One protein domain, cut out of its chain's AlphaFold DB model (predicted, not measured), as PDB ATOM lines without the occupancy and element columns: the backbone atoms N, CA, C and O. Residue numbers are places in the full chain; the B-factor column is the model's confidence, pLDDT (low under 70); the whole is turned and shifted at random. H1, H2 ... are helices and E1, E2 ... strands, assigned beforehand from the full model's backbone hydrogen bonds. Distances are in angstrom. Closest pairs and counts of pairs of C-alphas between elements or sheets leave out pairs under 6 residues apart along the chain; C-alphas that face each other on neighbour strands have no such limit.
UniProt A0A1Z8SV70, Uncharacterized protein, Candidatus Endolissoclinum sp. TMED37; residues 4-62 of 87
ATOM      1  N   THR A   4     155.934 108.741 202.855       98.25
ATOM      2  CA  THR A   4     155.879 109.491 204.116       98.25
ATOM      3  C   THR A   4     154.439 109.871 204.458       98.25
ATOM      4  O   THR A   4     153.584 109.989 203.576       98.25
ATOM      5  N   HIS A   5     154.172 110.147 205.736       97.81
ATOM      6  CA  HIS A   5     152.879 110.685 206.169       97.81
ATOM      7  C   HIS A   5     152.541 112.006 205.452       97.81
ATOM      8  O   HIS A   5     151.411 112.214 205.007       97.81
ATOM      9  N   HIS A   6     153.545 112.875 205.261       98.12
ATOM     10  CA  HIS A   6     153.375 114.126 204.523       98.12
ATOM     11  C   HIS A   6     152.924 113.876 203.079       98.12
ATOM     12  O   HIS A   6     151.981 114.519 202.628       98.12
ATOM     13  N   TYR A   7     153.527 112.918 202.368       97.94
ATOM     14  CA  TYR A   7     153.094 112.557 201.015       97.94
ATOM     15  C   TYR A   7     151.608 112.174 200.983       97.94
ATOM     16  O   TYR A   7     150.850 112.786 200.229       97.94
ATOM     17  N   GLY A   8     151.180 111.243 201.846       97.69
ATOM     18  CA  GLY A   8     149.788 110.777 201.896       97.69
ATOM     19  C   GLY A   8     148.791 111.913 202.152       97.69
ATOM     20  O   GLY A   8     147.813 112.069 201.419       97.69
ATOM     21  N   SER A   9     149.091 112.773 203.130       98.12
ATOM     22  CA  SER A   9     148.274 113.952 203.438       98.12
ATOM     23  C   SER A   9     148.182 114.918 202.248       98.12
ATOM     24  O   SER A   9     147.097 115.382 201.896       98.12
ATOM     25  N   ARG A  10     149.303 115.192 201.567       98.12
ATOM     26  CA  ARG A  10     149.348 116.176 200.476       98.12
ATOM     27  C   ARG A  10     148.704 115.701 199.181       98.12
ATOM     28  O   ARG A  10     148.127 116.538 198.490       98.12
ATOM     29  N   ILE A  11     148.801 114.419 198.822       97.56
ATOM     30  CA  ILE A  11     148.113 113.918 197.620       97.56
ATOM     31  C   ILE A  11     146.595 113.965 197.810       97.56
ATOM     32  O   ILE A  11     145.892 114.422 196.914       97.56
ATOM     33  N   SER A  12     146.112 113.629 199.012       97.38
ATOM     34  CA  SER A  12     144.693 113.704 199.366       97.38
ATOM     35  C   SER A  12     144.185 115.149 199.331       97.38
ATOM     36  O   SER A  12     143.240 115.441 198.602       97.38
ATOM     37  N   GLN A  13     144.878 116.078 200.005       98.38
ATOM     38  CA  GLN A  13     144.532 117.510 200.001       98.38
ATOM     39  C   GLN A  13     144.496 118.127 198.594       98.38
ATOM     40  O   GLN A  13     143.770 119.088 198.364       98.38
ATOM     41  N   ARG A  14     145.291 117.604 197.655       97.81
ATOM     42  CA  ARG A  14     145.366 118.095 196.270       97.81
ATOM     43  C   ARG A  14     144.470 117.321 195.299       97.81
ATOM     44  O   ARG A  14     144.538 117.577 194.101       97.81
ATOM     45  N   GLY A  15     143.680 116.359 195.781       97.75
ATOM     46  CA  GLY A  15     142.838 115.512 194.930       97.75
ATOM     47  C   GLY A  15     143.628 114.635 193.950       97.75
ATOM     48  O   GLY A  15     143.110 114.249 192.905       97.75
ATOM     49  N   ILE A  16     144.893 114.331 194.256       97.88
ATOM     50  CA  ILE A  16     145.763 113.514 193.411       97.88
ATOM     51  C   ILE A  16     145.585 112.050 193.806       97.88
ATOM     52  O   ILE A  16     145.869 111.655 194.937       97.88
ATOM     53  N   ARG A  17     145.130 111.234 192.852       97.12
ATOM     54  CA  ARG A  17     145.029 109.783 193.024       97.12
ATOM     55  C   ARG A  17     146.401 109.134 192.899       97.12
ATOM     56  O   ARG A  17     147.223 109.559 192.089       97.12
ATOM     57  N   GLU A  18     146.604 108.051 193.640       96.44
ATOM     58  CA  GLU A  18     147.839 107.267 193.572       96.44
ATOM     59  C   GLU A  18     148.112 106.755 192.150       96.44
ATOM     60  O   GLU A  18     149.234 106.841 191.668       96.44
ATOM     61  N   THR A  19     147.066 106.347 191.429       96.62
ATOM     62  CA  THR A  19     147.168 105.920 190.026       96.62
ATOM     63  C   THR A  19     147.743 107.011 189.118       96.62
ATOM     64  O   THR A  19     148.519 106.714 188.213       96.62
ATOM     65  N   THR A  20     147.439 108.287 189.372       96.44
ATOM     66  CA  THR A  20     148.024 109.415 188.628       96.44
ATOM     67  C   THR A  20     149.506 109.601 188.959       96.44
ATOM     68  O   THR A  20     150.298 109.910 188.069       96.44
ATOM     69  N   VAL A  21     149.902 109.385 190.218       97.31
ATOM     70  CA  VAL A  21     151.318 109.414 190.620       97.31
ATOM     71  C   VAL A  21     152.083 108.279 189.948       97.31
ATOM     72  O   VAL A  21     153.156 108.507 189.396       97.31
ATOM     73  N   GLU A  22     151.514 107.077 189.914       96.75
ATOM     74  CA  GLU A  22     152.113 105.933 189.228       96.75
ATOM     75  C   GLU A  22     152.305 106.179 187.729       96.75
ATOM     76  O   GLU A  22     153.341 105.799 187.186       96.75
ATOM     77  N   LEU A  23     151.348 106.833 187.061       96.62
ATOM     78  CA  LEU A  23     151.506 107.229 185.658       96.62
ATOM     79  C   LEU A  23     152.684 108.192 185.482       96.62
ATOM     80  O   LEU A  23     153.462 108.039 184.541       96.62
ATOM     81  N   ALA A  24     152.849 109.155 186.392       97.19
ATOM     82  CA  ALA A  24     153.978 110.077 186.344       97.19
ATOM     83  C   ALA A  24     155.320 109.379 186.602       97.19
ATOM     84  O   ALA A  24     156.291 109.678 185.916       97.19
ATOM     85  N   LEU A  25     155.375 108.421 187.530       96.56
ATOM     86  CA  LEU A  25     156.585 107.638 187.793       96.56
ATOM     87  C   LEU A  25     156.972 106.737 186.611       96.56
ATOM     88  O   LEU A  25     158.157 106.601 186.318       96.56
ATOM     89  N   ARG A  26     155.991 106.125 185.937       95.75
ATOM     90  CA  ARG A  26     156.229 105.188 184.825       95.75
ATOM     91  C   ARG A  26     156.517 105.878 183.495       95.75
ATOM     92  O   ARG A  26     157.358 105.405 182.742       95.75
ATOM     93  N   HIS A  27     155.800 106.960 183.198       96.19
ATOM     94  CA  HIS A  27     155.796 107.576 181.867       96.19
ATOM     95  C   HIS A  27     156.189 109.059 181.867       96.19
ATOM     96  O   HIS A  27     156.242 109.691 180.812       96.19
ATOM     97  N   GLY A  28     156.420 109.654 183.039       96.00
ATOM     98  CA  GLY A  28     156.878 111.033 183.146       96.00
ATOM     99  C   GLY A  28     158.343 111.186 182.744       96.00
ATOM    100  O   GLY A  28     159.150 110.265 182.848       96.00
ATOM    101  N   ILE A  29     158.705 112.395 182.326       95.94
ATOM    102  CA  ILE A  29     160.099 112.744 182.048       95.94
ATOM    103  C   ILE A  29     160.789 113.044 183.376       95.94
ATOM    104  O   ILE A  29     160.289 113.844 184.176       95.94
ATOM    105  N   ARG A  30     161.946 112.418 183.603       96.00
ATOM    106  CA  ARG A  30     162.766 112.685 184.784       96.00
ATOM    107  C   ARG A  30     163.522 114.002 184.613       96.00
ATOM    108  O   ARG A  30     164.274 114.171 183.660       96.00
ATOM    109  N   HIS A  31     163.344 114.919 185.557       96.19
ATOM    110  CA  HIS A  31     164.050 116.195 185.629       96.19
ATOM    111  C   HIS A  31     164.656 116.355 187.029       96.19
ATOM    112  O   HIS A  31     164.000 116.838 187.960       96.19
ATOM    113  N   GLY A  32     165.904 115.901 187.186       95.56
ATOM    114  CA  GLY A  32     166.518 115.687 188.500       95.56
ATOM    115  C   GLY A  32     165.712 114.667 189.309       95.56
ATOM    116  O   GLY A  32     165.378 113.600 188.800       95.56
ATOM    117  N   GLU A  33     165.312 115.045 190.523       95.38
ATOM    118  CA  GLU A  33     164.495 114.216 191.428       95.38
ATOM    119  C   GLU A  33     162.983 114.255 191.126       95.38
ATOM    120  O   GLU A  33     162.173 113.681 191.854       95.38
ATOM    121  N   LYS A  34     162.562 114.975 190.078       97.19
ATOM    122  CA  LYS A  34     161.146 115.143 189.722       97.19
ATOM    123  C   LYS A  34     160.770 114.253 188.545       97.19
ATOM    124  O   LYS A  34     161.519 114.156 187.577       97.19
ATOM    125  N   PHE A  35     159.558 113.713 188.585       97.62
ATOM    126  CA  PHE A  35     158.917 113.045 187.455       97.62
ATOM    127  C   PHE A  35     157.773 113.920 186.952       97.62
ATOM    128  O   PHE A  35     156.834 114.210 187.697       97.62
ATOM    129  N   VAL A  36     157.866 114.387 185.706       97.44
ATOM    130  CA  VAL A  36     156.911 115.344 185.136       97.44
ATOM    131  C   VAL A  36     156.109 114.678 184.025       97.44
ATOM    132  O   VAL A  36     156.638 114.365 182.959       97.44
ATOM    133  N   LEU A  37     154.808 114.508 184.262       97.50
ATOM    134  CA  LEU A  37     153.845 114.036 183.269       97.50
ATOM    135  C   LEU A  37     152.936 115.190 182.839       97.50
ATOM    136  O   LEU A  37     151.944 115.510 183.491       97.50
ATOM    137  N   GLY A  38     153.323 115.857 181.753       97.31
ATOM    138  CA  GLY A  38     152.599 117.001 181.210       97.31
ATOM    139  C   GLY A  38     151.497 116.618 180.218       97.31
ATOM    140  O   GLY A  38     151.403 115.491 179.734       97.31
ATOM    141  N   LYS A  39     150.677 117.609 179.849       97.81
ATOM    142  CA  LYS A  39     149.545 117.439 178.918       97.81
ATOM    143  C   LYS A  39     149.962 116.876 177.554       97.81
ATOM    144  O   LYS A  39     149.229 116.074 176.983       97.81
ATOM    145  N   LYS A  40     151.112 117.301 177.017       95.81
ATOM    146  CA  LYS A  40     151.615 116.828 175.715       95.81
ATOM    147  C   LYS A  40     151.962 115.339 175.774       95.81
ATOM    148  O   LYS A  40     151.566 114.597 174.885       95.81
ATOM    149  N   GLN A  41     152.636 114.915 176.841       94.81
ATOM    150  CA  GLN A  41     153.007 113.522 177.080       94.81
ATOM    151  C   GLN A  41     151.769 112.650 177.279       94.81
ATOM    152  O   GLN A  41     151.653 111.614 176.640       94.81
ATOM    153  N   ILE A  42     150.804 113.104 178.085       97.62
ATOM    154  CA  ILE A  42     149.543 112.379 178.298       97.62
ATOM    155  C   ILE A  42     148.828 112.138 176.968       97.62
ATOM    156  O   ILE A  42     148.449 111.012 176.675       97.62
ATOM    157  N   LYS A  43     148.682 113.175 176.134       97.94
ATOM    158  CA  LYS A  43     148.047 113.034 174.815       97.94
ATOM    159  C   LYS A  43     148.785 112.051 173.910       97.94
ATOM    160  O   LYS A  43     148.140 111.308 173.182       97.94
ATOM    161  N   HIS A  44     150.114 112.063 173.948       96.31
ATOM    162  CA  HIS A  44     150.922 111.134 173.169       96.31
ATOM    163  C   HIS A  44     150.711 109.685 173.628       96.31
ATOM    164  O   HIS A  44     150.333 108.857 172.808       96.31
ATOM    165  N   LEU A  45     150.818 109.420 174.935       96.31
ATOM    166  CA  LEU A  45     150.576 108.099 175.531       96.31
ATOM    167  C   LEU A  45     149.161 107.588 175.246       96.31
ATOM    168  O   LEU A  45     148.974 106.423 174.918       96.31
ATOM    169  N   MET A  46     148.152 108.460 175.337       97.62
ATOM    170  CA  MET A  46     146.782 108.104 174.957       97.62
ATOM    171  C   MET A  46     146.704 107.673 173.489       97.62
ATOM    172  O   MET A  46     146.060 106.674 173.195       97.62
ATOM    173  N   GLY A  47     147.393 108.380 172.589       97.88
ATOM    174  CA  GLY A  47     147.471 108.007 171.177       97.88
ATOM    175  C   GLY A  47     148.131 106.645 170.951       97.88
ATOM    176  O   GLY A  47     147.637 105.858 170.144       97.88
ATOM    177  N   GLU A  48     149.198 106.331 171.688       96.56
ATOM    178  CA  GLU A  48     149.845 105.014 171.640       96.56
ATOM    179  C   GLU A  48     148.906 103.909 172.139       96.56
ATOM    180  O   GLU A  48     148.736 102.891 171.466       96.56
ATOM    181  N   PHE A  49     148.230 104.124 173.271       96.88
ATOM    182  CA  PHE A  49     147.254 103.167 173.792       96.88
ATOM    183  C   PHE A  49     146.061 102.981 172.861       96.88
ATOM    184  O   PHE A  49     145.600 101.856 172.686       96.88
ATOM    185  N   ASP A  50     145.580 104.046 172.224       98.25
ATOM    186  CA  ASP A  50     144.523 103.946 171.225       98.25
ATOM    187  C   ASP A  50     144.978 103.162 169.994       98.25
ATOM    188  O   ASP A  50     144.196 102.385 169.446       98.25
ATOM    189  N   GLN A  51     146.233 103.315 169.570       98.12
ATOM    190  CA  GLN A  51     146.768 102.528 168.465       98.12
ATOM    191  C   GLN A  51     146.902 101.048 168.838       98.12
ATOM    192  O   GLN A  51     146.496 100.186 168.060       98.12
ATOM    193  N   ILE A  52     147.394 100.746 170.045       97.81
ATOM    194  CA  ILE A  52     147.441  99.375 170.571       97.81
ATOM    195  C   ILE A  52     146.028  98.795 170.633       97.81
ATOM    196  O   ILE A  52     145.794  97.696 170.139       97.81
ATOM    197  N   ARG A  53     145.062  99.548 171.166       98.44
ATOM    198  CA  ARG A  53     143.659  99.135 171.243       98.44
ATOM    199  C   ARG A  53     143.084  98.827 169.863       98.44
ATOM    200  O   ARG A  53     142.445  97.796 169.710       98.44
ATOM    201  N   LYS A  54     143.330  99.675 168.858       98.31
ATOM    202  CA  LYS A  54     142.904  99.417 167.471       98.31
ATOM    203  C   LYS A  54     143.499  98.118 166.934       98.31
ATOM    204  O   LYS A  54     142.759  97.298 166.406       98.31
ATOM    205  N   ASN A  55     144.802  97.912 167.120       97.75
ATOM    206  CA  ASN A  55     145.476  96.695 166.672       97.75
ATOM    207  C   ASN A  55     144.913  95.447 167.376       97.75
ATOM    208  O   ASN A  55     144.705  94.425 166.729       97.75
ATOM    209  N   LEU A  56     144.619  95.540 168.679       97.94
ATOM    210  CA  LEU A  56     143.983  94.468 169.449       97.94
ATOM    211  C   LEU A  56     142.564  94.172 168.958       97.94
ATOM    212  O   LEU A  56     142.220  93.004 168.827       97.94
ATOM    213  N   CYS A  57     141.761  95.194 168.644       98.06
ATOM    214  CA  CYS A  57     140.445  94.997 168.032       98.06
ATOM    215  C   CYS A  57     140.567  94.266 166.691       98.06
ATOM    216  O   CYS A  57     139.888  93.273 166.488       98.06
ATOM    217  N   THR A  58     141.493  94.674 165.817       96.88
ATOM    218  CA  THR A  58     141.719  93.975 164.542       96.88
ATOM    219  C   THR A  58     142.174  92.529 164.737       96.88
ATOM    220  O   THR A  58     141.724  91.645 164.013       96.88
ATOM    221  N   ALA A  59     143.060  92.264 165.701       95.94
ATOM    222  CA  ALA A  59     143.471  90.901 166.025       95.94
ATOM    223  C   ALA A  59     142.290  90.075 166.558       95.94
ATOM    224  O   ALA A  59     142.129  88.924 166.166       95.94
ATOM    225  N   LEU A  60     141.446  90.673 167.402       95.62
ATOM    226  CA  LEU A  60     140.243  90.043 167.939       95.62
ATOM    227  C   LEU A  60     139.225  89.717 166.838       95.62
ATOM    228  O   LEU A  60     138.712  88.603 166.814       95.62
ATOM    229  N   ASP A  61     138.982  90.643 165.908       95.25
ATOM    230  CA  ASP A  61     138.060  90.457 164.778       95.25
ATOM    231  C   ASP A  61     138.495  89.294 163.868       95.25
ATOM    232  O   ASP A  61     137.660  88.616 163.273       95.25
ATOM    233  N   LYS A  62     139.806  89.025 163.797       92.94
ATOM    234  CA  LYS A  62     140.398  87.884 163.081       92.94
ATOM    235  C   LYS A  62     140.403  86.576 163.883       92.94
ATOM    236  O   LYS A  62     140.834  85.551 163.370       92.94
TER     237      LYS A  62
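This is residues 4 to 62 of the 87 residues of an uncharacterized protein of Candidatus Endolissoclinum sp. TMED37 (UniProt A0A1Z8SV70). A long helix, H3, sticks out as an arm with residues 46 to 62 from a small body, in which the short helix H2 has the two-stranded hairpin E1 and E2 beside it and H1 lies toward the far end from the arm. The printed part has 59 residues with three named helices and two named strands, in the order H1, H2, E1, E2, H3; the sheet, E1 - E2, is antiparallel. The class is mostly helix. The whole is only just extended, close to loose, with a radius of gyration of the C-alphas of 15.7 A and spans of 51 by 23 by 16 A.

Find C-alpha 5 at (152.879, 110.685, 206.169); there H1 begins, and it runs through residues 5 to 13, 12.4 A long. Look next at residues 18 to 27 for H2, 14.2 A. E1 is residues 29 to 31, 6.4 A, and E2 is residues 34 to 36, 6.2 A. From C-alpha 39 at (149.545, 117.439, 178.918), H3 takes residues 39 to 61, 32.6 A, to C-alpha 61 at (138.060, 90.457, 164.778).

H1 and H2 are close but not clearly touching: their closest C-alphas, of Ile 11 and Glu 18, are 7.8 A apart. Their lines are about perpendicular, at 78 degrees. The closest C-alphas of H2 and E2, of Ala 24 and Phe 35, are 5.9 A apart. In the hairpin E1 and E2, look for N 29 and O 36, 2.9 A apart, and N 31 and O 34, 2.8 A, both within hydrogen-bond range. H2 and H3 are near each other, with 6 pairs of C-alphas within 10 A; H1 and H3 are apart. In H1, H2 and H3 every O i to N i+4 pair is within hydrogen-bond range.

The two C-alphas farthest apart, of His 6 and Lys 62, are 50.7 A apart. The printed part has no cut, and its four links between named elements are tight. Mean pLDDT of the printed part is 97.0, and no printed residue is under 70.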